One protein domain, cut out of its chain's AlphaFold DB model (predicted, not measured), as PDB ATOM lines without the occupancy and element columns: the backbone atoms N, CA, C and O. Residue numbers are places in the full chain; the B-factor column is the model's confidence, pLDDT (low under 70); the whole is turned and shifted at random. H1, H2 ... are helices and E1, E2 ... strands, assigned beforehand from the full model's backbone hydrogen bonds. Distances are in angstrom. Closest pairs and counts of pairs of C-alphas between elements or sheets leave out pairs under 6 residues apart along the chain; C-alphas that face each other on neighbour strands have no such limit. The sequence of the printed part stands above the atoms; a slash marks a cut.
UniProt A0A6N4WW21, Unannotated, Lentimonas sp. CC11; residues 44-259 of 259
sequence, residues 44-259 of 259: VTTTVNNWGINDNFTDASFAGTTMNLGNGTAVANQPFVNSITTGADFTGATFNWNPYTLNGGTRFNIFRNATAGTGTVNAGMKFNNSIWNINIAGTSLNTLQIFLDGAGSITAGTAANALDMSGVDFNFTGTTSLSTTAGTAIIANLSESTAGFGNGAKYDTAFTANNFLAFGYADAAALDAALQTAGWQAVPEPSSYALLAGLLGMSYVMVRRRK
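AT A GLANCE: This is residues 44 to 259 of the 259 residues of the protein "Unannotated" of Lentimonas sp. CC11 (UniProt A0A6N4WW21). With little regular structure, 75 of 216 printed residues in named elements, the printed part winds in stacked turns, one wall a parallel sheet E1 E2 E3 E6 E7, with helices H1, H2 and H3 at the E7 end. Residues 238 to 259, with H4, stick out. Seven named strands precede four named helices, a mixed class. It is compact, radius of gyration of the C-alphas 19.1 A, spanning 75 by 40 by 36 A.

IN THESE COORDINATES: E1 is residues 44 to 46, from (-24.328, 82.463, -22.972); E2 66 to 69; E3 94 to 97; hairpin E4 100 to 102 and E5 105 to 107; E6 131 to 136; E7 169 to 174; H1 180 to 191; H2 205 to 211; H3 220 to 229; H4 240 to 256, C-alpha 256 at (14.891, 98.783, -56.694).

HOW THE PARTS SIT: Between E6 and E7, N 132 and O 169 are 2.8 A apart. H2 touches H3, closest C-alphas Thr 208 and Ala 220, 5.0 A. Every helix O i to N i+4 pair is within hydrogen-bond range.

THE WHOLE: The printed part has no cut; link E6 to E7 is long, 32 residues; 69 residues have pLDDT under 70.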
ATOM      1  N   VAL A  44     -24.262  82.715 -24.411       81.50
ATOM      2  CA  VAL A  44     -24.328  82.463 -22.972       81.50
ATOM      3  C   VAL A  44     -25.571  83.169 -22.455       81.50
ATOM      4  O   VAL A  44     -25.651  84.394 -22.476       81.50
ATOM      5  N   THR A  45     -26.576  82.411 -22.027       78.50
ATOM      6  CA  THR A  45     -27.825  82.970 -21.491       78.50
ATOM      7  C   THR A  45     -28.011  82.505 -20.064       78.50
ATOM      8  O   THR A  45     -28.081  81.305 -19.817       78.50
ATOM      9  N   THR A  46     -28.130  83.458 -19.143       69.75
ATOM     10  CA  THR A  46     -28.345  83.181 -17.723       69.75
ATOM     11  C   THR A  46     -29.714  83.677 -17.266       69.75
ATOM     12  O   THR A  46     -30.119  84.808 -17.558       69.75
ATOM     13  N   THR A  47     -30.414  82.817 -16.529       67.50
ATOM     14  CA  THR A  47     -31.622  83.146 -15.756       67.50
ATOM     15  C   THR A  47     -31.320  83.320 -14.264       67.50
ATOM     16  O   THR A  47     -32.204  83.731 -13.509       67.50
ATOM     17  N   VAL A  48     -30.085  83.032 -13.835       66.94
ATOM     18  CA  VAL A  48     -29.621  83.181 -12.453       66.94
ATOM     19  C   VAL A  48     -29.003  84.562 -12.229       66.94
ATOM     20  O   VAL A  48     -28.397  85.153 -13.130       66.94
ATOM     21  N   ASN A  49     -29.159  85.091 -11.013       73.50
ATOM     22  CA  ASN A  49     -28.452  86.303 -10.605       73.50
ATOM     23  C   ASN A  49     -26.972  85.981 -10.393       73.50
ATOM     24  O   ASN A  49     -26.645  84.963  -9.794       73.50
ATOM     25  N   ASN A  50     -26.107  86.912 -10.785       76.56
ATOM     26  CA  ASN A  50     -24.675  86.883 -10.486       76.56
ATOM     27  C   ASN A  50     -23.921  85.728 -11.150       76.56
ATOM     28  O   ASN A  50     -23.069  85.088 -10.542       76.56
ATOM     29  N   TRP A  51     -24.227  85.481 -12.420       81.56
ATOM     30  CA  TRP A  51     -23.495  84.516 -13.237       81.56
ATOM     31  C   TRP A  51     -21.979  84.770 -13.178       81.56
ATOM     32  O   TRP A  51     -21.545  85.919 -13.304       81.56
ATOM     33  N   GLY A  52     -21.186  83.718 -12.980       82.12
ATOM     34  CA  GLY A  52     -19.725  83.813 -12.864       82.12
ATOM     35  C   GLY A  52     -19.214  84.355 -11.522       82.12
ATOM     36  O   GLY A  52     -18.061  84.782 -11.435       82.12
ATOM     37  N   ILE A  53     -20.059  84.425 -10.485       83.06
ATOM     38  CA  ILE A  53     -19.650  84.904  -9.158       83.06
ATOM     39  C   ILE A  53     -18.592  83.988  -8.529       83.06
ATOM     40  O   ILE A  53     -18.792  82.785  -8.459       83.06
ATOM     41  N   ASN A  54     -17.498  84.555  -8.013       83.69
ATOM     42  CA  ASN A  54     -16.358  83.835  -7.413       83.69
ATOM     43  C   ASN A  54     -15.624  82.838  -8.338       83.69
ATOM     44  O   ASN A  54     -14.764  82.108  -7.848       83.69
ATOM     45  N   ASP A  55     -15.941  82.780  -9.631       85.62
ATOM     46  CA  ASP A  55     -15.314  81.842 -10.568       85.62
ATOM     47  C   ASP A  55     -13.995  82.381 -11.142       85.62
ATOM     48  O   ASP A  55     -13.730  83.588 -11.124       85.62
ATOM     49  N   ASN A  56     -13.177  81.482 -11.694       86.12
ATOM     50  CA  ASN A  56     -11.919  81.823 -12.352       86.12
ATOM     51  C   ASN A  56     -12.063  81.732 -13.875       86.12
ATOM     52  O   ASN A  56     -12.527  80.730 -14.403       86.12
ATOM     53  N   PHE A  57     -11.601  82.759 -14.577       87.00
ATOM     54  CA  PHE A  57     -11.596  82.912 -16.029       87.00
ATOM     55  C   PHE A  57     -10.202  83.381 -16.472       87.00
ATOM     56  O   PHE A  57     -10.016  84.535 -16.867       87.00
ATOM     57  N   THR A  58      -9.197  82.512 -16.344       86.06
ATOM     58  CA  THR A  58      -7.833  82.814 -16.814       86.06
ATOM     59  C   THR A  58      -7.710  82.447 -18.285       86.06
ATOM     60  O   THR A  58      -7.947  81.302 -18.639       86.06
ATOM     61  N   ASP A  59      -7.385  83.406 -19.149       86.19
ATOM     62  CA  ASP A  59      -7.255  83.221 -20.603       86.19
ATOM     63  C   ASP A  59      -8.504  82.607 -21.279       86.19
ATOM     64  O   ASP A  59      -8.457  82.131 -22.413       86.19
ATOM     65  N   ALA A  60      -9.656  82.673 -20.604       89.25
ATOM     66  CA  ALA A  60     -10.939  82.242 -21.140       89.25
ATOM     67  C   ALA A  60     -11.354  83.137 -22.317       89.25
ATOM     68  O   ALA A  60     -11.247  84.367 -22.255       89.25
ATOM     69  N   SER A  61     -11.876  82.535 -23.380       92.06
ATOM     70  CA  SER A  61     -12.323  83.249 -24.572       92.06
ATOM     71  C   SER A  61     -13.843  83.288 -24.655       92.06
ATOM     72  O   SER A  61     -14.512  82.265 -24.702       92.06
ATOM     73  N   PHE A  62     -14.380  84.495 -24.738       92.75
ATOM     74  CA  PHE A  62     -15.766  84.835 -25.052       92.75
ATOM     75  C   PHE A  62     -15.864  85.530 -26.417       92.75
ATOM     76  O   PHE A  62     -16.855  86.207 -26.706       92.75
ATOM     77  N   ALA A  63     -14.839  85.407 -27.261       93.69
ATOM     78  CA  ALA A  63     -14.753  86.152 -28.506       93.69
ATOM     79  C   ALA A  63     -15.968  85.876 -29.412       93.69
ATOM     80  O   ALA A  63     -16.335  84.728 -29.670       93.69
ATOM     81  N   GLY A  64     -16.629  86.941 -29.871       93.81
ATOM     82  CA  GLY A  64     -17.848  86.860 -30.686       93.81
ATOM     83  C   GLY A  64     -19.078  86.272 -29.981       93.81
ATOM     84  O   GLY A  64     -20.094  86.029 -30.634       93.81
ATOM     85  N   THR A  65     -19.021  86.021 -28.671       92.62
ATOM     86  CA  THR A  65     -20.137  85.435 -27.922       92.62
ATOM     87  C   THR A  65     -21.206  86.475 -27.621       92.62
ATOM     88  O   THR A  65     -20.917  87.607 -27.240       92.62
ATOM     89  N   THR A  66     -22.472  86.077 -27.740       92.06
ATOM     90  CA  THR A  66     -23.602  86.858 -27.232       92.06
ATOM     91  C   THR A  66     -23.876  86.475 -25.781       92.06
ATOM     92  O   THR A  66     -24.245  85.343 -25.489       92.06
ATOM     93  N   MET A  67     -23.717  87.410 -24.857       88.75
ATOM     94  CA  MET A  67     -23.967  87.232 -23.433       88.75
ATOM     95  C   MET A  67     -25.307  87.875 -23.071       88.75
ATOM     96  O   MET A  67     -25.421  89.093 -22.996       88.75
ATOM     97  N   ASN A  68     -26.332  87.057 -22.843       85.06
ATOM     98  CA  ASN A  68     -27.647  87.498 -22.380       85.06
ATOM     99  C   ASN A  68     -27.694  87.414 -20.852       85.06
ATOM    100  O   ASN A  68     -28.012  86.375 -20.266       85.06
ATOM    101  N   LEU A  69     -27.345  88.528 -20.218       80.06
ATOM    102  CA  LEU A  69     -27.130  88.657 -18.787       80.06
ATOM    103  C   LEU A  69     -28.380  89.271 -18.145       80.06
ATOM    104  O   LEU A  69     -28.588  90.482 -18.187       80.06
ATOM    105  N   GLY A  70     -29.199  88.445 -17.490       68.50
ATOM    106  CA  GLY A  70     -30.422  88.904 -16.817       68.50
ATOM    107  C   GLY A  70     -31.669  88.850 -17.702       68.50
ATOM    108  O   GLY A  70     -32.531  89.723 -17.620       68.50
ATOM    109  N   ASN A  71     -31.783  87.820 -18.545       52.31
ATOM    110  CA  ASN A  71     -32.995  87.585 -19.326       52.31
ATOM    111  C   ASN A  71     -34.111  87.024 -18.417       52.31
ATOM    112  O   ASN A  71     -34.046  85.870 -17.995       52.31
ATOM    113  N   GLY A  72     -35.126  87.840 -18.093       52.25
ATOM    114  CA  GLY A  72     -36.303  87.433 -17.309       52.25
ATOM    115  C   GLY A  72     -36.713  88.425 -16.211       52.25
ATOM    116  O   GLY A  72     -36.462  89.622 -16.301       52.25
ATOM    117  N   THR A  73     -37.364  87.933 -15.151       49.91
ATOM    118  CA  THR A  73     -37.811  88.719 -13.977       49.91
ATOM    119  C   THR A  73     -36.676  89.108 -13.017       49.91
ATOM    120  O   THR A  73     -36.914  89.774 -12.007       49.91
ATOM    121  N   ALA A  74     -35.443  88.699 -13.316       54.41
ATOM    122  CA  ALA A  74     -34.252  88.946 -12.517       54.41
ATOM    123  C   ALA A  74     -33.775  90.404 -12.660       54.41
ATOM    124  O   ALA A  74     -32.823  90.716 -13.363       54.41
ATOM    125  N   VAL A  75     -34.428  91.317 -11.940       55.56
ATOM    126  CA  VAL A  75     -34.076  92.751 -11.816       55.56
ATOM    127  C   VAL A  75     -32.792  93.009 -11.009       55.56
ATOM    128  O   VAL A  75     -32.529  94.140 -10.592       55.56
ATOM    129  N   ALA A  76     -32.000  91.963 -10.754       59.91
ATOM    130  CA  ALA A  76     -30.931  91.970  -9.773       59.91
ATOM    131  C   ALA A  76     -29.616  91.294 -10.230       59.91
ATOM    132  O   ALA A  76     -28.900  90.728  -9.405       59.91
ATOM    133  N   ASN A  77     -29.266  91.377 -11.513       72.56
ATOM    134  CA  ASN A  77     -28.096  90.677 -12.039       72.56
ATOM    135  C   ASN A  77     -26.779  91.478 -11.905       72.56
ATOM    136  O   ASN A  77     -26.657  92.567 -12.478       72.56
ATOM    137  N   GLN A  78     -25.787  90.913 -11.201       78.56
ATOM    138  CA  GLN A  78     -24.406  91.409 -11.105       78.56
ATOM    139  C   GLN A  78     -23.410  90.329 -11.591       78.56
ATOM    140  O   GLN A  78     -22.901  89.566 -10.768       78.56
ATOM    141  N   PRO A  79     -23.172  90.181 -12.907       82.00
ATOM    142  CA  PRO A  79     -22.265  89.150 -13.422       82.00
ATOM    143  C   PRO A  79     -20.826  89.313 -12.895       82.00
ATOM    144  O   PRO A  79     -20.480  90.376 -12.389       82.00
ATOM    145  N   PHE A  80     -20.024  88.246 -12.974       82.69
ATOM    146  CA  PHE A  80     -18.590  88.168 -12.643       82.69
ATOM    147  C   PHE A  80     -18.156  88.799 -11.306       82.69
ATOM    148  O   PHE A  80     -16.990  89.168 -11.123       82.69
ATOM    149  N   VAL A  81     -19.066  88.944 -10.344       81.12
ATOM    150  CA  VAL A  81     -18.747  89.500  -9.024       81.12
ATOM    151  C   VAL A  81     -17.692  88.632  -8.334       81.12
ATOM    152  O   VAL A  81     -17.825  87.416  -8.310       81.12
ATOM    153  N   ASN A  82     -16.666  89.237  -7.733       80.19
ATOM    154  CA  ASN A  82     -15.565  88.539  -7.045       80.19
ATOM    155  C   ASN A  82     -14.826  87.487  -7.903       80.19
ATOM    156  O   ASN A  82     -14.148  86.622  -7.351       80.19
ATOM    157  N   SER A  83     -14.987  87.509  -9.224       82.06
ATOM    158  CA  SER A  83     -14.318  86.556 -10.110       82.06
ATOM    159  C   SER A  83     -12.819  86.851 -10.234       82.06
ATOM    160  O   SER A  83     -12.350  87.948  -9.918       82.06
ATOM    161  N   ILE A  84     -12.054  85.882 -10.727       81.81
ATOM    162  CA  ILE A  84     -10.679  86.099 -11.188       81.81
ATOM    163  C   ILE A  84     -10.696  86.104 -12.718       81.81
ATOM    164  O   ILE A  84     -10.875  85.054 -13.315       81.81
ATOM    165  N   THR A  85     -10.508  87.251 -13.372       81.00
ATOM    166  CA  THR A  85     -10.631  87.410 -14.839       81.00
ATOM    167  C   THR A  85      -9.317  87.876 -15.465       81.00
ATOM    168  O   THR A  85      -9.162  89.014 -15.910       81.00
ATOM    169  N   THR A  86      -8.328  86.988 -15.473       80.81
ATOM    170  CA  THR A  86      -6.976  87.276 -15.978       80.81
ATOM    171  C   THR A  86      -6.907  86.982 -17.469       80.81
ATOM    172  O   THR A  86      -7.170  85.854 -17.855       80.81
ATOM    173  N   GLY A  87      -6.547  87.940 -18.323       81.06
ATOM    174  CA  GLY A  87      -6.306  87.648 -19.749       81.06
ATOM    175  C   GLY A  87      -7.548  87.281 -20.574       81.06
ATOM    176  O   GLY A  87      -7.422  86.985 -21.762       81.06
ATOM    177  N   ALA A  88      -8.744  87.329 -19.975       86.94
ATOM    178  CA  ALA A  88      -9.990  86.947 -20.627       86.94
ATOM    179  C   ALA A  88     -10.270  87.784 -21.890       86.94
ATOM    180  O   ALA A  88     -10.092  89.010 -21.908       86.94
ATOM    181  N   ASP A  89     -10.727  87.113 -22.947       90.88
ATOM    182  CA  ASP A  89     -10.934  87.703 -24.268       90.88
ATOM    183  C   ASP A  89     -12.419  87.818 -24.624       90.88
ATOM    184  O   ASP A  89     -13.060  86.843 -24.994       90.88
ATOM    185  N   PHE A  90     -12.952  89.032 -24.578       92.12
ATOM    186  CA  PHE A  90     -14.310  89.394 -24.984       92.12
ATOM    187  C   PHE A  90     -14.339  90.130 -26.333       92.12
ATOM    188  O   PHE A  90     -15.273  90.885 -26.614       92.12
ATOM    189  N   THR A  91     -13.325  89.949 -27.184       93.44
ATOM    190  CA  THR A  91     -13.254  90.616 -28.491       93.44
ATOM    191  C   THR A  91     -14.497  90.319 -29.331       93.44
ATOM    192  O   THR A  91     -14.837  89.165 -29.589       93.44
ATOM    193  N   GLY A  92     -15.200  91.361 -29.778       95.44
ATOM    194  CA  GLY A  92     -16.427  91.233 -30.569       95.44
ATOM    195  C   GLY A  92     -17.612  90.610 -29.824       95.44
ATOM    196  O   GLY A  92     -18.615  90.281 -30.459       95.44
ATOM    197  N   ALA A  93     -17.520  90.409 -28.505       94.62
ATOM    198  CA  ALA A  93     -18.635  89.903 -27.714       94.62
ATOM    199  C   ALA A  93     -19.789  90.917 -27.685       94.62
ATOM    200  O   ALA A  93     -19.582  92.128 -27.749       94.62
ATOM    201  N   THR A  94     -21.020  90.428 -27.571       94.56
ATOM    202  CA  THR A  94     -22.212  91.265 -27.393       94.56
ATOM    203  C   THR A  94     -22.796  91.032 -26.010       94.56
ATOM    204  O   THR A  94     -23.301  89.951 -25.734       94.56
ATOM    205  N   PHE A  95     -22.779  92.044 -25.152       90.25
ATOM    206  CA  PHE A  95     -23.395  92.028 -23.832       90.25
ATOM    207  C   PHE A  95     -24.809  92.599 -23.925       90.25
ATOM    208  O   PHE A  95     -24.986  93.794 -24.136       90.25
ATOM    209  N   ASN A  96     -25.820  91.755 -23.746       88.06
ATOM    210  CA  ASN A  96     -27.210  92.164 -23.571       88.06
ATOM    211  C   ASN A  96     -27.541  92.092 -22.083       88.06
ATOM    212  O   ASN A  96     -27.670  90.999 -21.530       88.06
ATOM    213  N   TRP A  97     -27.648  93.247 -21.428       81.00
ATOM    214  CA  TRP A  97     -27.708  93.316 -19.973       81.00
ATOM    215  C   TRP A  97     -28.828  94.211 -19.449       81.00
ATOM    216  O   TRP A  97     -29.004  95.360 -19.860       81.00
ATOM    217  N   ASN A  98     -29.545  93.683 -18.460       79.44
ATOM    218  CA  ASN A  98     -30.509  94.406 -17.643       79.44
ATOM    219  C   ASN A  98     -29.900  94.608 -16.242       79.44
ATOM    220  O   ASN A  98     -29.851  93.650 -15.462       79.44
ATOM    221  N   PRO A  99     -29.401  95.813 -15.903       75.19
ATOM    222  CA  PRO A  99     -28.669  96.016 -14.662       75.19
ATOM    223  C   PRO A  99     -29.549  95.949 -13.412       75.19
ATOM    224  O   PRO A  99     -30.755  96.216 -13.429       75.19
ATOM    225  N   TYR A 100     -28.889  95.635 -12.299       74.44
ATOM    226  CA  TYR A 100     -29.463  95.557 -10.961       74.44
ATOM    227  C   TYR A 100     -30.122  96.884 -10.553       74.44
ATOM    228  O   TYR A 100     -29.472  97.928 -10.545       74.44
ATOM    229  N   THR A 101     -31.397  96.859 -10.158       71.75
ATOM    230  CA  THR A 101     -32.083  98.039  -9.601       71.75
ATOM    231  C   THR A 101     -32.291  97.870  -8.100       71.75
ATOM    232  O   THR A 101     -32.933  96.920  -7.659       71.75
ATOM    233  N   LEU A 102     -31.790  98.814  -7.301       68.31
ATOM    234  CA  LEU A 102     -31.979  98.831  -5.848       68.31
ATOM    235  C   LEU A 102     -32.283 100.234  -5.352       68.31
ATOM    236  O   LEU A 102     -31.645 101.204  -5.756       68.31
ATOM    237  N   ASN A 103     -33.245 100.319  -4.431       67.38
ATOM    238  CA  ASN A 103     -33.671 101.567  -3.798       67.38
ATOM    239  C   ASN A 103     -34.029 102.668  -4.821       67.38
ATOM    240  O   ASN A 103     -33.750 103.839  -4.593       67.38
ATOM    241  N   GLY A 104     -34.623 102.286  -5.959       64.00
ATOM    242  CA  GLY A 104     -35.052 103.213  -7.017       64.00
ATOM    243  C   GLY A 104     -33.955 103.674  -7.986       64.00
ATOM    244  O   GLY A 104     -34.247 104.471  -8.879       64.00
ATOM    245  N   GLY A 105     -32.724 103.174  -7.844       68.31
ATOM    246  CA  GLY A 105     -31.612 103.483  -8.742       68.31
ATOM    247  C   GLY A 105     -31.062 102.255  -9.467       68.31
ATOM    248  O   GLY A 105     -30.968 101.174  -8.883       68.31
ATOM    249  N   THR A 106     -30.671 102.428 -10.728       73.25
ATOM    250  CA  THR A 106     -29.962 101.406 -11.514       73.25
ATOM    251  C   THR A 106     -28.478 101.399 -11.142       73.25
ATOM    252  O   THR A 106     -27.861 102.462 -11.072       73.25
ATOM    253  N   ARG A 107     -27.913 100.210 -10.893       73.00
ATOM    254  CA  ARG A 107     -26.487  99.970 -10.636       73.00
ATOM    255  C   ARG A 107     -25.902  99.087 -11.726       73.00
ATOM    256  O   ARG A 107     -26.480  98.053 -12.058       73.00
ATOM    257  N   PHE A 108     -24.716  99.436 -12.194       72.19
ATOM    258  CA  PHE A 108     -23.988  98.660 -13.185       72.19
ATOM    259  C   PHE A 108     -22.913  97.862 -12.423       72.19
ATOM    260  O   PHE A 108     -21.977  98.426 -11.920       72.19
ATOM    261  N   ASN A 109     -23.038  96.556 -12.205       73.50
ATOM    262  CA  ASN A 109     -22.033  95.812 -11.423       73.50
ATOM    263  C   ASN A 109     -21.654  94.513 -12.126       73.50
ATOM    264  O   ASN A 109     -22.053  93.445 -11.678       73.50
ATOM    265  N   ILE A 110     -20.943  94.618 -13.249       78.00
ATOM    266  CA  ILE A 110     -20.617  93.459 -14.091       78.00
ATOM    267  C   ILE A 110     -19.243  92.832 -13.818       78.00
ATOM    268  O   ILE A 110     -19.046  91.698 -14.203       78.00
ATOM    269  N   PHE A 111     -18.302  93.507 -13.154       78.31
ATOM    270  CA  PHE A 111     -17.025  92.916 -12.713       78.31
ATOM    271  C   PHE A 111     -16.644  93.432 -11.316       78.31
ATOM    272  O   PHE A 111     -15.485  93.706 -10.996       78.31
ATOM    273  N   ARG A 112     -17.646  93.623 -10.450       74.69
ATOM    274  CA  ARG A 112     -17.427  94.162  -9.102       74.69
ATOM    275  C   ARG A 112     -16.511  93.225  -8.309       74.69
ATOM    276  O   ARG A 112     -16.785  92.032  -8.238       74.69
ATOM    277  N   ASN A 113     -15.462  93.762  -7.688       70.81
ATOM    278  CA  ASN A 113     -14.416  93.029  -6.969       70.81
ATOM    279  C   ASN A 113     -13.697  91.955  -7.811       70.81
ATOM    280  O   ASN A 113     -13.017  91.102  -7.243       70.81
ATOM    281  N   ALA A 114     -13.833  91.977  -9.141       73.69
ATOM    282  CA  ALA A 114     -13.127  91.034  -9.995       73.69
ATOM    283  C   ALA A 114     -11.627  91.346 -10.000       73.69
ATOM    284  O   ALA A 114     -11.225  92.501 -10.158       73.69
ATOM    285  N   THR A 115     -10.796  90.321  -9.837       70.88
ATOM    286  CA  THR A 115      -9.338  90.456  -9.787       70.88
ATOM    287  C   THR A 115      -8.728  89.974 -11.098       70.88
ATOM    288  O   THR A 115      -8.945  88.842 -11.516       70.88
ATOM    289  N   ALA A 116      -7.901  90.801 -11.727       63.28
ATOM    290  CA  ALA A 116      -6.977  90.351 -12.760       63.28
ATOM    291  C   ALA A 116      -5.815  89.699 -12.014       63.28
ATOM    292  O   ALA A 116      -5.190  90.355 -11.179       63.28
ATOM    293  N   GLY A 117      -5.582  88.410 -12.232       55.25
ATOM    294  CA  GLY A 117      -4.653  87.590 -11.461       55.25
ATOM    295  C   GLY A 117      -3.307  88.267 -11.214       55.25
ATOM    296  O   GLY A 117      -2.725  88.923 -12.081       55.25
ATOM    297  N   THR A 118      -2.801  88.125  -9.992       48.41
ATOM    298  CA  THR A 118      -1.534  88.718  -9.579       48.41
ATOM    299  C   THR A 118      -0.369  87.928 -10.184       48.41
ATOM    300  O   THR A 118      -0.154  86.768  -9.852       48.41
ATOM    301  N   GLY A 119       0.427  88.556 -11.059       45.12
ATOM    302  CA  GLY A 119       1.760  88.044 -11.416       45.12
ATOM    303  C   GLY A 119       2.031  87.689 -12.880       45.12
ATOM    304  O   GLY A 119       3.161  87.299 -13.172       45.12
ATOM    305  N   THR A 120       1.087  87.873 -13.804       45.69
ATOM    306  CA  THR A 120       1.299  87.536 -15.225       45.69
ATOM    307  C   THR A 120       1.325  88.783 -16.113       45.69
ATOM    308  O   THR A 120       0.549  89.719 -15.934       45.69
ATOM    309  N   VAL A 121       2.230  88.796 -17.093       42.38
ATOM    310  CA  VAL A 121       2.156  89.687 -18.261       42.38
ATOM    311  C   VAL A 121       0.911  89.266 -19.057       42.38
ATOM    312  O   VAL A 121       0.787  88.078 -19.323       42.38
ATOM    313  N   ASN A 122       0.020  90.198 -19.424       50.78
ATOM    314  CA  ASN A 122      -1.331  89.966 -19.990       50.78
ATOM    315  C   ASN A 122      -2.461  89.755 -18.967       50.78
ATOM    316  O   ASN A 122      -3.453  89.103 -19.271       50.78
ATOM    317  N   ALA A 123      -2.379  90.348 -17.774       60.31
ATOM    318  CA  ALA A 123      -3.477  90.248 -16.808       60.31
ATOM    319  C   ALA A 123      -4.761  91.009 -17.227       60.31
ATOM    320  O   ALA A 123      -5.807  90.823 -16.612       60.31
ATOM    321  N   GLY A 124      -4.704  91.868 -18.252       74.62
ATOM    322  CA  GLY A 124      -5.844  92.677 -18.700       74.62
ATOM    323  C   GLY A 124      -6.918  91.879 -19.449       74.62
ATOM    324  O   GLY A 124      -6.622  90.864 -20.071       74.62
ATOM    325  N   MET A 125      -8.158  92.372 -19.428       82.44
ATOM    326  CA  MET A 125      -9.262  91.833 -20.233       82.44
ATOM    327  C   MET A 125      -9.358  92.563 -21.575       82.44
ATOM    328  O   MET A 125      -9.162  93.779 -21.641       82.44
ATOM    329  N   LYS A 126      -9.700  91.848 -22.644       87.81
ATOM    330  CA  LYS A 126      -9.889  92.443 -23.974       87.81
ATOM    331  C   LYS A 126     -11.369  92.581 -24.267       87.81
ATOM    332  O   LYS A 126     -12.080  91.591 -24.256       87.81
ATOM    333  N   PHE A 127     -11.823  93.785 -24.569       90.50
ATOM    334  CA  PHE A 127     -13.195  94.083 -24.977       90.50
ATOM    335  C   PHE A 127     -13.247  94.657 -26.392       90.50
ATOM    336  O   PHE A 127     -14.267  95.224 -26.778       90.50
ATOM    337  N   ASN A 128     -12.168  94.525 -27.172       91.44
ATOM    338  CA  ASN A 128     -12.042  95.137 -28.488       91.44
ATOM    339  C   ASN A 128     -13.283  94.881 -29.352       91.44
ATOM    340  O   ASN A 128     -13.682  93.732 -29.541       91.44
ATOM    341  N   ASN A 129     -13.880  95.938 -29.904       95.12
ATOM    342  CA  ASN A 129     -15.072  95.858 -30.760       95.12
ATOM    343  C   ASN A 129     -16.286  95.148 -30.125       95.12
ATOM    344  O   ASN A 129     -17.151  94.655 -30.849       95.12
ATOM    345  N   SER A 130     -16.344  95.033 -28.796       95.38
ATOM    346  CA  SER A 130     -17.524  94.488 -28.121       95.38
ATOM    347  C   SER A 130     -18.676  95.494 -28.122       95.38
ATOM    348  O   SER A 130     -18.474  96.709 -28.156       95.38
ATOM    349  N   ILE A 131     -19.899  94.970 -28.079       95.25
ATOM    350  CA  ILE A 131     -21.137  95.752 -28.065       95.25
ATOM    351  C   ILE A 131     -21.810  95.571 -26.710       95.25
ATOM    352  O   ILE A 131     -22.033  94.448 -26.269       95.25
ATOM    353  N   TRP A 132     -22.177  96.672 -26.070       90.19
ATOM    354  CA  TRP A 132     -22.795  96.706 -24.751       90.19
ATOM    355  C   TRP A 132     -24.203  97.283 -24.843       90.19
ATOM    356  O   TRP A 132     -24.408  98.488 -24.735       90.19
ATOM    357  N   ASN A 133     -25.189  96.408 -25.017       88.69
ATOM    358  CA  ASN A 133     -26.605  96.752 -24.989       88.69
ATOM    359  C   ASN A 133     -27.106  96.727 -23.546       88.69
ATOM    360  O   ASN A 133     -27.342  95.659 -22.973       88.69
ATOM    361  N   ILE A 134     -27.289  97.908 -22.959       83.00
ATOM    362  CA  ILE A 134     -27.654  98.050 -21.554       83.00
ATOM    363  C   ILE A 134     -29.032  98.699 -21.429       83.00
ATOM    364  O   ILE A 134     -29.246  99.836 -21.850       83.00
ATOM    365  N   ASN A 135     -29.979  97.974 -20.833       81.00
ATOM    366  CA  ASN A 135     -31.351  98.437 -20.643       81.00
ATOM    367  C   ASN A 135     -31.577  98.989 -19.228       81.00
ATOM    368  O   ASN A 135     -31.627  98.241 -18.252       81.00
ATOM    369  N   ILE A 136     -31.764 100.301 -19.120       76.56
ATOM    370  CA  ILE A 136     -31.917 101.052 -17.876       76.56
ATOM    371  C   ILE A 136     -33.409 101.213 -17.551       76.56
ATOM    372  O   ILE A 136     -34.110 102.070 -18.091       76.56
ATOM    373  N   ALA A 137     -33.910 100.390 -16.631       70.25
ATOM    374  CA  ALA A 137     -35.319 100.410 -16.228       70.25
ATOM    375  C   ALA A 137     -35.651 101.424 -15.105       70.25
ATOM    376  O   ALA A 137     -36.827 101.670 -14.833       70.25
ATOM    377  N   GLY A 138     -34.644 101.991 -14.427       63.25
ATOM    378  CA  GLY A 138     -34.817 102.903 -13.290       63.25
ATOM    379  C   GLY A 138     -35.010 104.373 -13.682       63.25
ATOM    380  O   GLY A 138     -34.552 104.823 -14.729       63.25
ATOM    381  N   THR A 139     -35.650 105.151 -12.801       60.34
ATOM    382  CA  THR A 139     -35.822 106.612 -12.953       60.34
ATOM    383  C   THR A 139     -34.598 107.417 -12.508       60.34
ATOM    384  O   THR A 139     -34.570 108.636 -12.675       60.34
ATOM    385  N   SER A 140     -33.583 106.757 -11.945       60.78
ATOM    386  CA  SER A 140     -32.316 107.372 -11.552       60.78
ATOM    387  C   SER A 140     -31.146 106.403 -11.735       60.78
ATOM    388  O   SER A 140     -31.280 105.194 -11.531       60.78
ATOM    389  N   LEU A 141     -29.984 106.937 -12.110       63.44
ATOM    390  CA  LEU A 141     -28.723 106.201 -12.127       63.44
ATOM    391  C   LEU A 141     -28.095 106.352 -10.749       63.44
ATOM    392  O   LEU A 141     -27.784 107.468 -10.331       63.44
ATOM    393  N   ASN A 142     -27.928 105.246 -10.027       61.53
ATOM    394  CA  ASN A 142     -27.132 105.289  -8.815       61.53
ATOM    395  C   ASN A 142     -25.667 105.283  -9.266       61.53
ATOM    396  O   ASN A 142     -25.177 104.280  -9.770       61.53
ATOM    397  N   THR A 143     -25.000 106.431  -9.148       53.16
ATOM    398  CA  THR A 143     -23.636 106.704  -9.646       53.16
ATOM    399  C   THR A 143     -22.546 105.851  -8.998       53.16
ATOM    400  O   THR A 143     -21.375 105.976  -9.343       53.16
ATOM    401  N   LEU A 144     -22.908 105.022  -8.026       49.78
ATOM    402  CA  LEU A 144     -21.984 104.178  -7.301       49.78
ATOM    403  C   LEU A 144     -21.801 102.872  -8.079       49.78
ATOM    404  O   LEU A 144     -22.649 101.983  -7.985       49.78
ATOM    405  N   GLN A 145     -20.647 102.789  -8.753       56.53
ATOM    406  CA  GLN A 145     -19.915 101.547  -9.044       56.53
ATOM    407  C   GLN A 145     -20.446 100.850 -10.296       56.53
ATOM    408  O   GLN A 145     -21.619 100.492 -10.325       56.53
ATOM    409  N   ILE A 146     -19.622 100.797 -11.359       57.00
ATOM    410  CA  ILE A 146     -20.110 100.539 -12.734       57.00
ATOM    411  C   ILE A 146     -19.466  99.319 -13.418       57.00
ATOM    412  O   ILE A 146     -20.151  98.512 -14.051       57.00
ATOM    413  N   PHE A 147     -18.153  99.153 -13.296       62.44
ATOM    414  CA  PHE A 147     -17.429  98.110 -14.028       62.44
ATOM    415  C   PHE A 147     -16.572  97.287 -13.088       62.44
ATOM    416  O   PHE A 147     -16.878  96.129 -12.832       62.44
ATOM    417  N   LEU A 148     -15.560  97.930 -12.526       63.16
ATOM    418  CA  LEU A 148     -14.630  97.379 -11.564       63.16
ATOM    419  C   LEU A 148     -14.745  98.252 -10.319       63.16
ATOM    420  O   LEU A 148     -14.672  99.469 -10.423       63.16
ATOM    421  N   ASP A 149     -15.006  97.648  -9.171       55.00
ATOM    422  CA  ASP A 149     -15.121  98.359  -7.897       55.00
ATOM    423  C   ASP A 149     -14.586  97.463  -6.778       55.00
ATOM    424  O   ASP A 149     -14.608  96.237  -6.895       55.00
ATOM    425  N   GLY A 150     -14.093  98.072  -5.702       50.38
ATOM    426  CA  GLY A 150     -13.577  97.395  -4.519       50.38
ATOM    427  C   GLY A 150     -12.060  97.187  -4.510       50.38
ATOM    428  O   GLY A 150     -11.384  97.155  -5.542       50.38
ATOM    429  N   ALA A 151     -11.512  97.037  -3.300       46.84
ATOM    430  CA  ALA A 151     -10.106  96.708  -3.083       46.84
ATOM    431  C   ALA A 151      -9.785  95.335  -3.704       46.84
ATOM    432  O   ALA A 151     -10.440  94.348  -3.371       46.84
ATOM    433  N   GLY A 152      -8.805  95.286  -4.611       46.34
ATOM    434  CA  GLY A 152      -8.466  94.092  -5.400       46.34
ATOM    435  C   GLY A 152      -9.011  94.100  -6.833       46.34
ATOM    436  O   GLY A 152      -8.641  93.229  -7.615       46.34
ATOM    437  N   SER A 153      -9.830  95.094  -7.199       53.19
ATOM    438  CA  SER A 153     -10.276  95.259  -8.582       53.19
ATOM    439  C   SER A 153      -9.111  95.559  -9.537       53.19
ATOM    440  O   SER A 153      -8.091  96.131  -9.132       53.19
ATOM    441  N   ILE A 154      -9.247  95.112 -10.795       54.09
ATOM    442  CA  ILE A 154      -8.220  95.171 -11.854       54.09
ATOM    443  C   ILE A 154      -7.563  96.550 -11.900       54.09
ATOM    444  O   ILE A 154      -8.077  97.496 -12.488       54.09
ATOM    445  N   THR A 155      -6.373  96.639 -11.314       52.00
ATOM    446  CA  THR A 155      -5.540  97.831 -11.399       52.00
ATOM    447  C   THR A 155      -4.533  97.606 -12.514       52.00
ATOM    448  O   THR A 155      -3.497  96.957 -12.350       52.00
ATOM    449  N   ALA A 156      -4.863  98.128 -13.685       51.88
ATOM    450  CA  ALA A 156      -4.028  98.106 -14.872       51.88
ATOM    451  C   ALA A 156      -2.816  99.041 -14.717       51.88
ATOM    452  O   ALA A 156      -2.769 100.142 -15.250       51.88
ATOM    453  N   GLY A 157      -1.818  98.608 -13.945       50.56
ATOM    454  CA  GLY A 157      -0.630  99.414 -13.649       50.56
ATOM    455  C   GLY A 157       0.371  99.548 -14.806       50.56
ATOM    456  O   GLY A 157       1.331 100.304 -14.696       50.56
ATOM    457  N   THR A 158       0.182  98.808 -15.907       56.62
ATOM    458  CA  THR A 158       0.996  98.887 -17.132       56.62
ATOM    459  C   THR A 158       0.127  98.618 -18.361       56.62
ATOM    460  O   THR A 158      -0.893  97.940 -18.259       56.62
ATOM    461  N   ALA A 159       0.547  99.075 -19.548       58.91
ATOM    462  CA  ALA A 159      -0.160  98.794 -20.804       58.91
ATOM    463  C   ALA A 159      -0.380  97.286 -21.065       58.91
ATOM    464  O   ALA A 159      -1.299  96.932 -21.799       58.91
ATOM    465  N   ALA A 160       0.432  96.398 -20.483       59.12
ATOM    466  CA  ALA A 160       0.263  94.946 -20.589       59.12
ATOM    467  C   ALA A 160      -0.896  94.397 -19.732       59.12
ATOM    468  O   ALA A 160      -1.365  93.292 -19.983       59.12
ATOM    469  N   ASN A 161      -1.370  95.168 -18.748       64.25
ATOM    470  CA  ASN A 161      -2.428  94.777 -17.811       64.25
ATOM    471  C   ASN A 161      -3.701  95.628 -17.967       64.25
ATOM    472  O   ASN A 161      -4.612  95.516 -17.152       64.25
ATOM    473  N   ALA A 162      -3.755  96.496 -18.983       71.19
ATOM    474  CA  ALA A 162      -4.902  97.353 -19.267       71.19
ATOM    475  C   ALA A 162      -6.090  96.575 -19.826       71.19
ATOM    476  O   ALA A 162      -5.910  95.650 -20.615       71.19
ATOM    477  N   LEU A 163      -7.297  97.011 -19.453       81.94
ATOM    478  CA  LEU A 163      -8.499  96.664 -20.202       81.94
ATOM    479  C   LEU A 163      -8.361  97.244 -21.604       81.94
ATOM    480  O   LEU A 163      -8.005  98.414 -21.731       81.94
ATOM    481  N   ASP A 164      -8.636  96.473 -22.642       86.00
ATOM    482  CA  ASP A 164      -8.651  97.010 -23.998       86.00
ATOM    483  C   ASP A 164     -10.084  97.281 -24.450       86.00
ATOM    484  O   ASP A 164     -10.817  96.355 -24.782       86.00
ATOM    485  N   MET A 165     -10.488  98.552 -24.439       89.25
ATOM    486  CA  MET A 165     -11.828  99.006 -24.822       89.25
ATOM    487  C   MET A 165     -11.855  99.583 -26.245       89.25
ATOM    488  O   MET A 165     -12.816 100.251 -26.624       89.25
ATOM    489  N   SER A 166     -10.806  99.369 -27.047       90.81
ATOM    490  CA  SER A 166     -10.721  99.927 -28.402       90.81
ATOM    491  C   SER A 166     -11.896  99.452 -29.268       90.81
ATOM    492  O   SER A 166     -12.206  98.260 -29.312       90.81
ATOM    493  N   GLY A 167     -12.583 100.380 -29.932       93.44
ATOM    494  CA  GLY A 167     -13.748 100.095 -30.770       93.44
ATOM    495  C   GLY A 167     -15.011  99.626 -30.035       93.44
ATOM    496  O   GLY A 167     -15.973  99.260 -30.705       93.44
ATOM    497  N   VAL A 168     -15.043  99.619 -28.695       93.31
ATOM    498  CA  VAL A 168     -16.257  99.267 -27.930       93.31
ATOM    499  C   VAL A 168     -17.408 100.216 -28.269       93.31
ATOM    500  O   VAL A 168     -17.196 101.414 -28.463       93.31
ATOM    501  N   ASP A 169     -18.628  99.688 -28.294       93.56
ATOM    502  CA  ASP A 169     -19.864 100.447 -28.503       93.56
ATOM    503  C   ASP A 169     -20.841 100.236 -27.334       93.56
ATOM    504  O   ASP A 169     -21.253  99.109 -27.053       93.56
ATOM    505  N   PHE A 170     -21.198 101.315 -26.638       89.31
ATOM    506  CA  PHE A 170     -22.180 101.327 -25.560       89.31
ATOM    507  C   PHE A 170     -23.523 101.866 -26.039       89.31
ATOM    508  O   PHE A 170     -23.684 103.046 -26.347       89.31
ATOM    509  N   ASN A 171     -24.538 101.017 -25.953       88.44
ATOM    510  CA  ASN A 171     -25.911 101.358 -26.263       88.44
ATOM    511  C   ASN A 171     -26.769 101.338 -24.993       88.44
ATOM    512  O   ASN A 171     -27.192 100.280 -24.517       88.44
ATOM    513  N   PHE A 172     -27.046 102.523 -24.449       81.62
ATOM    514  CA  PHE A 172     -27.958 102.689 -23.319       81.62
ATOM    515  C   PHE A 172     -29.386 102.921 -23.819       81.62
ATOM    516  O   PHE A 172     -29.675 103.896 -24.510       81.62
ATOM    517  N   THR A 173     -30.301 102.043 -23.424       80.31
ATOM    518  CA  THR A 173     -31.737 102.143 -23.727       80.31
ATOM    519  C   THR A 173     -32.541 102.221 -22.429       80.31
ATOM    520  O   THR A 173     -32.019 101.880 -21.370       80.31
ATOM    521  N   GLY A 174     -33.796 102.682 -22.475       74.62
ATOM    522  CA  GLY A 174     -34.682 102.717 -21.302       74.62
ATOM    523  C   GLY A 174     -35.294 104.088 -21.000       74.62
ATOM    524  O   GLY A 174     -35.341 104.966 -21.861       74.62
ATOM    525  N   THR A 175     -35.825 104.263 -19.786       62.47
ATOM    526  CA  THR A 175     -36.593 105.464 -19.380       62.47
ATOM    527  C   THR A 175     -35.723 106.648 -18.965       62.47
ATOM    528  O   THR A 175     -36.236 107.756 -18.803       62.47
ATOM    529  N   THR A 176     -34.415 106.444 -18.817       61.59
ATOM    530  CA  THR A 176     -33.445 107.489 -18.488       61.59
ATOM    531  C   THR A 176     -32.317 107.510 -19.513       61.59
ATOM    532  O   THR A 176     -31.640 106.512 -19.745       61.59
ATOM    533  N   SER A 177     -32.108 108.663 -20.149       60.38
ATOM    534  CA  SER A 177     -30.899 108.926 -20.935       60.38
ATOM    535  C   SER A 177     -29.707 109.070 -19.984       60.38
ATOM    536  O   SER A 177     -29.851 109.661 -18.908       60.38
ATOM    537  N   LEU A 178     -28.532 108.553 -20.355       70.69
ATOM    538  CA  LEU A 178     -27.329 108.713 -19.540       70.69
ATOM    539  C   LEU A 178     -26.947 110.203 -19.461       70.69
ATOM    540  O   LEU A 178     -26.845 110.881 -20.482       70.69
ATOM    541  N   SER A 179     -26.753 110.732 -18.250       71.62
ATOM    542  CA  SER A 179     -26.249 112.098 -18.060       71.62
ATOM    543  C   SER A 179     -24.719 112.135 -18.124       71.62
ATOM    544  O   SER A 179     -24.060 111.133 -17.842       71.62
ATOM    545  N   THR A 180     -24.139 113.310 -18.395       72.88
ATOM    546  CA  THR A 180     -22.680 113.535 -18.323       72.88
ATOM    547  C   THR A 180     -22.084 113.120 -16.981       72.88
ATOM    548  O   THR A 180     -20.988 112.566 -16.938       72.88
ATOM    549  N   THR A 181     -22.801 113.337 -15.874       76.81
ATOM    550  CA  THR A 181     -22.376 112.909 -14.533       76.81
ATOM    551  C   THR A 181     -22.221 111.394 -14.448       76.81
ATOM    552  O   THR A 181     -21.231 110.906 -13.906       76.81
ATOM    553  N   ALA A 182     -23.175 110.640 -14.997       74.69
ATOM    554  CA  ALA A 182     -23.093 109.187 -15.024       74.69
ATOM    555  C   ALA A 182     -21.994 108.709 -15.980       74.69
ATOM    556  O   ALA A 182     -21.188 107.877 -15.581       74.69
ATOM    557  N   GLY A 183     -21.879 109.293 -17.179       78.50
ATOM    558  CA  GLY A 183     -20.781 108.996 -18.107       78.50
ATOM    559  C   GLY A 183     -19.401 109.239 -17.487       78.50
ATOM    560  O   GLY A 183     -18.516 108.394 -17.590       78.50
ATOM    561  N   THR A 184     -19.234 110.344 -16.755       80.44
ATOM    562  CA  THR A 184     -18.002 110.658 -16.007       80.44
ATOM    563  C   THR A 184     -17.702 109.601 -14.946       80.44
ATOM    564  O   THR A 184     -16.556 109.183 -14.805       80.44
ATOM    565  N   ALA A 185     -18.721 109.125 -14.223       76.50
ATOM    566  CA  ALA A 185     -18.546 108.053 -13.251       76.50
ATOM    567  C   ALA A 185     -18.109 106.740 -13.923       76.50
ATOM    568  O   ALA A 185     -17.196 106.092 -13.419       76.50
ATOM    569  N   ILE A 186     -18.694 106.362 -15.070       76.56
ATOM    570  CA  ILE A 186     -18.294 105.153 -15.820       76.56
ATOM    571  C   ILE A 186     -16.814 105.233 -16.195       76.56
ATOM    572  O   ILE A 186     -16.047 104.312 -15.917       76.56
ATOM    573  N   ILE A 187     -16.423 106.363 -16.785       80.62
ATOM    574  CA  ILE A 187     -15.051 106.640 -17.209       80.62
ATOM    575  C   ILE A 187     -14.090 106.526 -16.024       80.62
ATOM    576  O   ILE A 187     -13.083 105.834 -16.136       80.62
ATOM    577  N   ALA A 188     -14.424 107.145 -14.889       77.56
ATOM    578  CA  ALA A 188     -13.588 107.122 -13.693       77.56
ATOM    579  C   ALA A 188     -13.434 105.715 -13.090       77.56
ATOM    580  O   ALA A 188     -12.338 105.357 -12.681       77.56
ATOM    581  N   ASN A 189     -14.496 104.899 -13.064       73.75
ATOM    582  CA  ASN A 189     -14.421 103.527 -12.535       73.75
ATOM    583  C   ASN A 189     -13.529 102.627 -13.406       73.75
ATOM    584  O   ASN A 189     -12.780 101.799 -12.902       73.75
ATOM    585  N   LEU A 190     -13.600 102.781 -14.729       75.00
ATOM    586  CA  LEU A 190     -12.791 101.999 -15.669       75.00
ATOM    587  C   LEU A 190     -11.303 102.384 -15.660       75.00
ATOM    588  O   LEU A 190     -10.467 101.612 -16.134       75.00
ATOM    589  N   SER A 191     -10.974 103.557 -15.117       67.44
ATOM    590  CA  SER A 191      -9.598 104.023 -14.952       67.44
ATOM    591  C   SER A 191      -9.091 104.038 -13.514       67.44
ATOM    592  O   SER A 191      -7.936 104.419 -13.297       67.44
ATOM    593  N   GLU A 192      -9.911 103.632 -12.539       62.94
ATOM    594  CA  GLU A 192      -9.544 103.674 -11.126       62.94
ATOM    595  C   GLU A 192      -8.334 102.767 -10.840       62.94
ATOM    596  O   GLU A 192      -8.216 101.647 -11.336       62.94
ATOM    597  N   SER A 193      -7.402 103.276 -10.030       54.19
ATOM    598  CA  SER A 193      -6.194 102.570  -9.602       54.19
ATOM    599  C   SER A 193      -6.096 102.621  -8.086       54.19
ATOM    600  O   SER A 193      -5.889 103.688  -7.509       54.19
ATOM    601  N   THR A 194      -6.211 101.472  -7.416       48.97
ATOM    602  CA  THR A 194      -6.116 101.406  -5.947       48.97
ATOM    603  C   THR A 194      -4.687 101.201  -5.425       48.97
ATOM    604  O   THR A 194      -4.503 100.972  -4.233       48.97
ATOM    605  N   ALA A 195      -3.643 101.332  -6.258       43.72
ATOM    606  CA  ALA A 195      -2.275 100.988  -5.836       43.72
ATOM    607  C   ALA A 195      -1.136 101.884  -6.368       43.72
ATOM    608  O   ALA A 195       0.009 101.442  -6.417       43.72
ATOM    609  N   GLY A 196      -1.392 103.139  -6.753       41.59
ATOM    610  CA  GLY A 196      -0.309 104.075  -7.113       41.59
ATOM    611  C   GLY A 196       0.408 103.776  -8.440       41.59
ATOM    612  O   GLY A 196       1.438 104.380  -8.727       41.59
ATOM    613  N   PHE A 197      -0.151 102.891  -9.269       43.06
ATOM    614  CA  PHE A 197       0.269 102.669 -10.651       43.06
ATOM    615  C   PHE A 197      -0.825 103.203 -11.577       43.06
ATOM    616  O   PHE A 197      -1.915 102.633 -11.652       43.06
ATOM    617  N   GLY A 198      -0.573 104.342 -12.217       44.88
ATOM    618  CA  GLY A 198      -1.517 104.970 -13.137       44.88
ATOM    619  C   GLY A 198      -1.500 104.321 -14.521       44.88
ATOM    620  O   GLY A 198      -0.434 104.174 -15.119       44.88
ATOM    621  N   ASN A 199      -2.695 103.951 -14.987       53.03
ATOM    622  CA  ASN A 199      -3.289 104.216 -16.306       53.03
ATOM    623  C   ASN A 199      -4.128 103.007 -16.743       53.03
ATOM    624  O   ASN A 199      -3.673 102.170 -17.529       53.03
ATOM    625  N   GLY A 200      -5.346 102.937 -16.192       71.94
ATOM    626  CA  GLY A 200      -6.374 101.981 -16.590       71.94
ATOM    627  C   GLY A 200      -6.889 102.208 -18.007       71.94
ATOM    628  O   GLY A 200      -6.474 103.157 -18.655       71.94
ATOM    629  N   ALA A 201      -7.712 101.272 -18.480       80.38
ATOM    630  CA  ALA A 201      -8.336 101.150 -19.804       80.38
ATOM    631  C   ALA A 201      -7.690 101.865 -21.026       80.38
ATOM    632  O   ALA A 201      -7.515 103.081 -21.101       80.38
ATOM    633  N   LYS A 202      -7.423 101.085 -22.073       85.19
ATOM    634  CA  LYS A 202      -7.076 101.579 -23.407       85.19
ATOM    635  C   LYS A 202      -8.327 101.883 -24.219       85.19
ATOM    636  O   LYS A 202      -9.310 101.157 -24.115       85.19
ATOM    637  N   TYR A 203      -8.254 102.903 -25.062       89.88
ATOM    638  CA  TYR A 203      -9.303 103.265 -26.017       89.88
ATOM    639  C   TYR A 203      -8.692 103.816 -27.305       89.88
ATOM    640  O   TYR A 203      -7.526 104.201 -27.325       89.88
ATOM    641  N   ASP A 204      -9.478 103.893 -28.372       92.31
ATOM    642  CA  ASP A 204      -9.078 104.440 -29.667       92.31
ATOM    643  C   ASP A 204     -10.082 105.494 -30.171       92.31
ATOM    644  O   ASP A 204     -11.067 105.834 -29.507       92.31
ATOM    645  N   THR A 205      -9.845 106.026 -31.372       92.88
ATOM    646  CA  THR A 205     -10.757 106.996 -31.992       92.88
ATOM    647  C   THR A 205     -12.152 106.406 -32.190       92.88
ATOM    648  O   THR A 205     -13.142 107.106 -31.966       92.88
ATOM    649  N   ALA A 206     -12.251 105.125 -32.571       94.50
ATOM    650  CA  ALA A 206     -13.530 104.447 -32.765       94.50
ATOM    651  C   ALA A 206     -14.362 104.436 -31.473       94.50
ATOM    652  O   ALA A 206     -15.543 104.772 -31.515       94.50
ATOM    653  N   PHE A 207     -13.740 104.178 -30.318       94.62
ATOM    654  CA  PHE A 207     -14.402 104.288 -29.018       94.62
ATOM    655  C   PHE A 207     -15.018 105.676 -28.811       94.62
ATOM    656  O   PHE A 207     -16.200 105.792 -28.487       94.62
ATOM    657  N   THR A 208     -14.247 106.749 -29.006       94.94
ATOM    658  CA  THR A 208     -14.762 108.112 -28.775       94.94
ATOM    659  C   THR A 208     -15.883 108.485 -29.746       94.94
ATOM    660  O   THR A 208     -16.869 109.104 -29.341       94.94
ATOM    661  N   ALA A 209     -15.770 108.061 -31.008       94.94
ATOM    662  CA  ALA A 209     -16.760 108.311 -32.048       94.94
ATOM    663  C   ALA A 209     -18.087 107.583 -31.783       94.94
ATOM    664  O   ALA A 209     -19.148 108.175 -31.973       94.94
ATOM    665  N   ASN A 210     -18.027 106.337 -31.308       93.81
ATOM    666  CA  ASN A 210     -19.216 105.537 -31.011       93.81
ATOM    667  C   ASN A 210     -19.941 106.039 -29.752       93.81
ATOM    668  O   ASN A 210     -21.168 106.050 -29.697       93.81
ATOM    669  N   ASN A 211     -19.192 106.496 -28.740       92.06
ATOM    670  CA  ASN A 211     -19.721 106.602 -27.380       92.06
ATOM    671  C   ASN A 211     -20.027 108.021 -26.883       92.06
ATOM    672  O   ASN A 211     -20.688 108.155 -25.855       92.06
ATOM    673  N   PHE A 212     -19.588 109.098 -27.548       92.75
ATOM    674  CA  PHE A 212     -19.713 110.447 -26.966       92.75
ATOM    675  C   PHE A 212     -21.155 110.827 -26.595       92.75
ATOM    676  O   PHE A 212     -21.391 111.267 -25.469       92.75
ATOM    677  N   LEU A 213     -22.129 110.566 -27.475       90.31
ATOM    678  CA  LEU A 213     -23.549 110.808 -27.191       90.31
ATOM    679  C   LEU A 213     -24.071 109.894 -26.085       90.31
ATOM    680  O   LEU A 213     -24.776 110.355 -25.188       90.31
ATOM    681  N   ALA A 214     -23.706 108.610 -26.134       85.19
ATOM    682  CA  ALA A 214     -24.108 107.614 -25.147       85.19
ATOM    683  C   ALA A 214     -23.616 107.979 -23.737       85.19
ATOM    684  O   ALA A 214     -24.304 107.700 -22.761       85.19
ATOM    685  N   PHE A 215     -22.471 108.658 -23.629       85.69
ATOM    686  CA  PHE A 215     -21.894 109.133 -22.372       85.69
ATOM    687  C   PHE A 215     -22.327 110.565 -21.991       85.69
ATOM    688  O   PHE A 215     -21.902 111.092 -20.959       85.69
ATOM    689  N   GLY A 216     -23.181 111.198 -22.803       87.19
ATOM    690  CA  GLY A 216     -23.725 112.537 -22.575       87.19
ATOM    691  C   GLY A 216     -22.817 113.696 -23.005       87.19
ATOM    692  O   GLY A 216     -23.133 114.847 -22.717       87.19
ATOM    693  N   TYR A 217     -21.700 113.433 -23.680       89.88
ATOM    694  CA  TYR A 217     -20.783 114.467 -24.164       89.88
ATOM    695  C   TYR A 217     -21.283 115.101 -25.467       89.88
ATOM    696  O   TYR A 217     -22.003 114.484 -26.249       89.88
ATOM    697  N   ALA A 218     -20.892 116.356 -25.704       92.56
ATOM    698  CA  ALA A 218     -21.322 117.113 -26.881       92.56
ATOM    699  C   ALA A 218     -20.690 116.604 -28.188       92.56
ATOM    700  O   ALA A 218     -21.326 116.651 -29.240       92.56
ATOM    701  N   ASP A 219     -19.451 116.121 -28.117       95.38
ATOM    702  CA  ASP A 219     -18.681 115.605 -29.243       95.38
ATOM    703  C   ASP A 219     -17.602 114.612 -28.767       95.38
ATOM    704  O   ASP A 219     -17.346 114.459 -27.566       95.38
ATOM    705  N   ALA A 220     -16.973 113.924 -29.724       94.88
ATOM    706  CA  ALA A 220     -15.915 112.952 -29.459       94.88
ATOM    707  C   ALA A 220     -14.674 113.574 -28.794       94.88
ATOM    708  O   ALA A 220     -14.030 112.908 -27.990       94.88
ATOM    709  N   ALA A 221     -14.361 114.846 -29.070       95.12
ATOM    710  CA  ALA A 221     -13.208 115.524 -28.478       95.12
ATOM    711  C   ALA A 221     -13.422 115.825 -26.985       95.12
ATOM    712  O   ALA A 221     -12.492 115.723 -26.186       95.12
ATOM    713  N   ALA A 222     -14.652 116.154 -26.586       94.88
ATOM    714  CA  ALA A 222     -15.024 116.335 -25.189       94.88
ATOM    715  C   ALA A 222     -14.941 115.016 -24.404       94.88
ATOM    716  O   ALA A 222     -14.456 115.011 -23.272       94.88
ATOM    717  N   LEU A 223     -15.375 113.901 -25.008       94.31
ATOM    718  CA  LEU A 223     -15.215 112.571 -24.414       94.31
ATOM    719  C   LEU A 223     -13.731 112.179 -24.311       94.31
ATOM    720  O   LEU A 223     -13.296 111.741 -23.249       94.31
ATOM    721  N   ASP A 224     -12.946 112.379 -25.372       93.62
ATOM    722  CA  ASP A 224     -11.499 112.125 -25.395       93.62
ATOM    723  C   ASP A 224     -10.771 112.864 -24.257       93.62
ATOM    724  O   ASP A 224     -10.067 112.253 -23.452       93.62
ATOM    725  N   ALA A 225     -11.032 114.165 -24.097       92.38
ATOM    726  CA  ALA A 225     -10.459 114.959 -23.015       92.38
ATOM    727  C   ALA A 225     -10.836 114.422 -21.619       92.38
ATOM    728  O   ALA A 225     -10.000 114.419 -20.707       92.38
ATOM    729  N   ALA A 226     -12.073 113.948 -21.440       90.44
ATOM    730  CA  ALA A 226     -12.525 113.353 -20.185       90.44
ATOM    731  C   ALA A 226     -11.836 112.008 -19.895       90.44
ATOM    732  O   ALA A 226     -11.396 111.787 -18.766       90.44
ATOM    733  N   LEU A 227     -11.678 111.148 -20.906       89.56
ATOM    734  CA  LEU A 227     -10.959 109.871 -20.805       89.56
ATOM    735  C   LEU A 227      -9.490 110.095 -20.416       89.56
ATOM    736  O   LEU A 227      -9.007 109.489 -19.458       89.56
ATOM    737  N   GLN A 228      -8.796 111.013 -21.097       87.69
ATOM    738  CA  GLN A 228      -7.407 111.363 -20.770       87.69
ATOM    739  C   GLN A 228      -7.276 111.934 -19.353       87.69
ATOM    740  O   GLN A 228      -6.371 111.546 -18.614       87.69
ATOM    741  N   THR A 229      -8.197 112.815 -18.943       86.56
ATOM    742  CA  THR A 229      -8.224 113.377 -17.578       86.56
ATOM    743  C   THR A 229      -8.417 112.287 -16.527       86.56
ATOM    744  O   THR A 229      -7.831 112.354 -15.447       86.56
ATOM    745  N   ALA A 230      -9.207 111.265 -16.849       81.44
ATOM    746  CA  ALA A 230      -9.421 110.112 -15.991       81.44
ATOM    747  C   ALA A 230      -8.252 109.108 -16.009       81.44
ATOM    748  O   ALA A 230      -8.271 108.164 -15.226       81.44
ATOM    749  N   GLY A 231      -7.230 109.302 -16.849       81.50
ATOM    750  CA  GLY A 231      -6.039 108.449 -16.915       81.50
ATOM    751  C   GLY A 231      -6.138 107.273 -17.889       81.50
ATOM    752  O   GLY A 231      -5.303 106.370 -17.824       81.50
ATOM    753  N   TRP A 232      -7.127 107.273 -18.789       84.50
ATOM    754  CA  TRP A 232      -7.209 106.285 -19.864       84.50
ATOM    755  C   TRP A 232      -6.062 106.443 -20.868       84.50
ATOM    756  O   TRP A 232      -5.589 107.551 -21.138       84.50
ATOM    757  N   GLN A 233      -5.651 105.333 -21.481       83.69
ATOM    758  CA  GLN A 233      -4.581 105.314 -22.481       83.69
ATOM    759  C   GLN A 233      -5.147 105.354 -23.902       83.69
ATOM    760  O   GLN A 233      -5.722 104.373 -24.373       83.69
ATOM    761  N   ALA A 234      -4.927 106.454 -24.621       86.75
ATOM    762  CA  ALA A 234      -5.221 106.494 -26.048       86.75
ATOM    763  C   ALA A 234      -4.273 105.547 -26.805       86.75
ATOM    764  O   ALA A 234      -3.048 105.648 -26.683       86.75
ATOM    765  N   VAL A 235      -4.832 104.639 -27.598       83.62
ATOM    766  CA  VAL A 235      -4.107 103.810 -28.558       83.62
ATOM    767  C   VAL A 235      -3.904 104.656 -29.812       83.62
ATOM    768  O   VAL A 235      -4.883 105.015 -30.467       83.62
ATOM    769  N   PRO A 236      -2.656 105.016 -30.166       69.12
ATOM    770  CA  PRO A 236      -2.414 105.838 -31.340       69.12
ATOM    771  C   PRO A 236      -2.831 105.079 -32.597       69.12
ATOM    772  O   PRO A 236      -2.322 103.986 -32.857       69.12
ATOM    773  N   GLU A 237      -3.696 105.668 -33.421       65.44
ATOM    774  CA  GLU A 237      -3.850 105.168 -34.784       65.44
ATOM    775  C   GLU A 237      -2.530 105.352 -35.549       65.44
ATOM    776  O   GLU A 237      -1.809 106.338 -35.329       65.44
ATOM    777  N   PRO A 238      -2.178 104.435 -36.471       59.91
ATOM    778  CA  PRO A 238      -1.050 104.654 -37.359       59.91
ATOM    779  C   PRO A 238      -1.286 105.963 -38.106       59.91
ATOM    780  O   PRO A 238      -2.237 106.077 -38.880       59.91
ATOM    781  N   SER A 239      -0.436 106.966 -37.874       60.47
ATOM    782  CA  SER A 239      -0.607 108.244 -38.561       60.47
ATOM    783  C   SER A 239      -0.635 108.010 -40.071       60.47
ATOM    784  O   SER A 239       0.106 107.183 -40.609       60.47
ATOM    785  N   SER A 240      -1.464 108.766 -40.786       62.06
ATOM    786  CA  SER A 240      -1.495 108.748 -42.252       62.06
ATOM    787  C   SER A 240      -0.103 108.994 -42.855       62.06
ATOM    788  O   SER A 240       0.213 108.453 -43.913       62.06
ATOM    789  N   TYR A 241       0.778 109.698 -42.135       59.41
ATOM    790  CA  TYR A 241       2.203 109.828 -42.444       59.41
ATOM    791  C   TYR A 241       3.004 108.532 -42.278       59.41
ATOM    792  O   TYR A 241       3.812 108.221 -43.148       59.41
ATOM    793  N   ALA A 242       2.796 107.760 -41.209       64.69
ATOM    794  CA  ALA A 242       3.436 106.455 -41.025       64.69
ATOM    795  C   ALA A 242       2.980 105.450 -42.095       64.69
ATOM    796  O   ALA A 242       3.791 104.702 -42.643       64.69
ATOM    797  N   LEU A 243       1.696 105.492 -42.451       69.12
ATOM    798  CA  LEU A 243       1.102 104.645 -43.482       69.12
ATOM    799  C   LEU A 243       1.625 105.021 -44.879       69.12
ATOM    800  O   LEU A 243       2.063 104.152 -45.634       69.12
ATOM    801  N   LEU A 244       1.690 106.321 -45.187       74.00
ATOM    802  CA  LEU A 244       2.284 106.845 -46.417       74.00
ATOM    803  C   LEU A 244       3.786 106.546 -46.505       74.00
ATOM    804  O   LEU A 244       4.260 106.119 -47.554       74.00
ATOM    805  N   ALA A 245       4.539 106.714 -45.416       74.81
ATOM    806  CA  ALA A 245       5.961 106.379 -45.364       74.81
ATOM    807  C   ALA A 245       6.201 104.878 -45.584       74.81
ATOM    808  O   ALA A 245       7.121 104.506 -46.314       74.81
ATOM    809  N   GLY A 246       5.345 104.013 -45.027       76.88
ATOM    810  CA  GLY A 246       5.363 102.574 -45.294       76.88
ATOM    811  C   GLY A 246       5.091 102.246 -46.764       76.88
ATOM    812  O   GLY A 246       5.817 101.458 -47.374       76.88
ATOM    813  N   LEU A 247       4.101 102.904 -47.374       77.38
ATOM    814  CA  LEU A 247       3.746 102.720 -48.784       77.38
ATOM    815  C   LEU A 247       4.847 103.223 -49.733       77.38
ATOM    816  O   LEU A 247       5.165 102.566 -50.727       77.38
ATOM    817  N   LEU A 248       5.475 104.353 -49.403       79.31
ATOM    818  CA  LEU A 248       6.624 104.912 -50.122       79.31
ATOM    819  C   LEU A 248       7.875 104.034 -49.968       79.31
ATOM    820  O   LEU A 248       8.582 103.788 -50.944       79.31
ATOM    821  N   GLY A 249       8.122 103.487 -48.775       77.06
ATOM    822  CA  GLY A 249       9.201 102.526 -48.538       77.06
ATOM    823  C   GLY A 249       9.020 101.239 -49.349       77.06
ATOM    824  O   GLY A 249       9.949 100.783 -50.016       77.06
ATOM    825  N   MET A 250       7.803 100.693 -49.370       74.00
ATOM    826  CA  MET A 250       7.429  99.520 -50.168       74.00
ATOM    827  C   MET A 250       7.586  99.760 -51.674       74.00
ATOM    828  O   MET A 250       8.180  98.943 -52.380       74.00
ATOM    829  N   SER A 251       7.099 100.896 -52.176       72.19
ATOM    830  CA  SER A 251       7.215 101.245 -53.597       72.19
ATOM    831  C   SER A 251       8.669 101.507 -54.009       72.19
ATOM    832  O   SER A 251       9.084 101.054 -55.077       72.19
ATOM    833  N   TYR A 252       9.494 102.099 -53.140       74.06
ATOM    834  CA  TYR A 252      10.936 102.226 -53.371       74.06
ATOM    835  C   TYR A 252      11.645 100.864 -53.454       74.06
ATOM    836  O   TYR A 252      12.449 100.636 -54.363       74.06
ATOM    837  N   VAL A 253      11.314  99.915 -52.568       73.62
ATOM    838  CA  VAL A 253      11.850  98.539 -52.622       73.62
ATOM    839  C   VAL A 253      11.430  97.827 -53.913       73.62
ATOM    840  O   VAL A 253      12.252  97.150 -54.535       73.62
ATOM    841  N   MET A 254      10.187  98.012 -54.364       72.69
ATOM    842  CA  MET A 254       9.699  97.436 -55.622       72.69
ATOM    843  C   MET A 254      10.403  98.017 -56.853       72.69
ATOM    844  O   MET A 254      10.735  97.267 -57.769       72.69
ATOM    845  N   VAL A 255      10.684  99.323 -56.876       72.12
ATOM    846  CA  VAL A 255      11.450  99.960 -57.963       72.12
ATOM    847  C   VAL A 255      12.896  99.464 -57.979       72.12
ATOM    848  O   VAL A 255      13.451  99.222 -59.050       72.12
ATOM    849  N   ARG A 256      13.505  99.258 -56.807       73.62
ATOM    850  CA  ARG A 256      14.891  98.783 -56.694       73.62
ATOM    851  C   ARG A 256      15.069  97.320 -57.107       73.62
ATOM    852  O   ARG A 256      16.142  96.976 -57.572       73.62
ATOM    853  N   ARG A 257      14.039  96.479 -56.956       65.62
ATOM    854  CA  ARG A 257      14.042  95.065 -57.390       65.62
ATOM    855  C   ARG A 257      13.727  94.862 -58.878       65.62
ATOM    856  O   ARG A 257      13.846  93.744 -59.364       65.62
ATOM    857  N   ARG A 258      13.271  95.906 -59.579       65.44
ATOM    858  CA  ARG A 258      12.979  95.886 -61.027       65.44
ATOM    859  C   ARG A 258      14.116  96.456 -61.885       65.44
ATOM    860  O   ARG A 258      13.964  96.520 -63.102       65.44
ATOM    861  N   LYS A 259      15.204  96.899 -61.258       52.19
ATOM    862  CA  LYS A 259      16.475  97.232 -61.910       52.19
ATOM    863  C   LYS A 259      17.454  96.096 -61.675       52.19
ATOM    864  O   LYS A 259      18.301  95.898 -62.567       52.19
TER     865      LYS A 259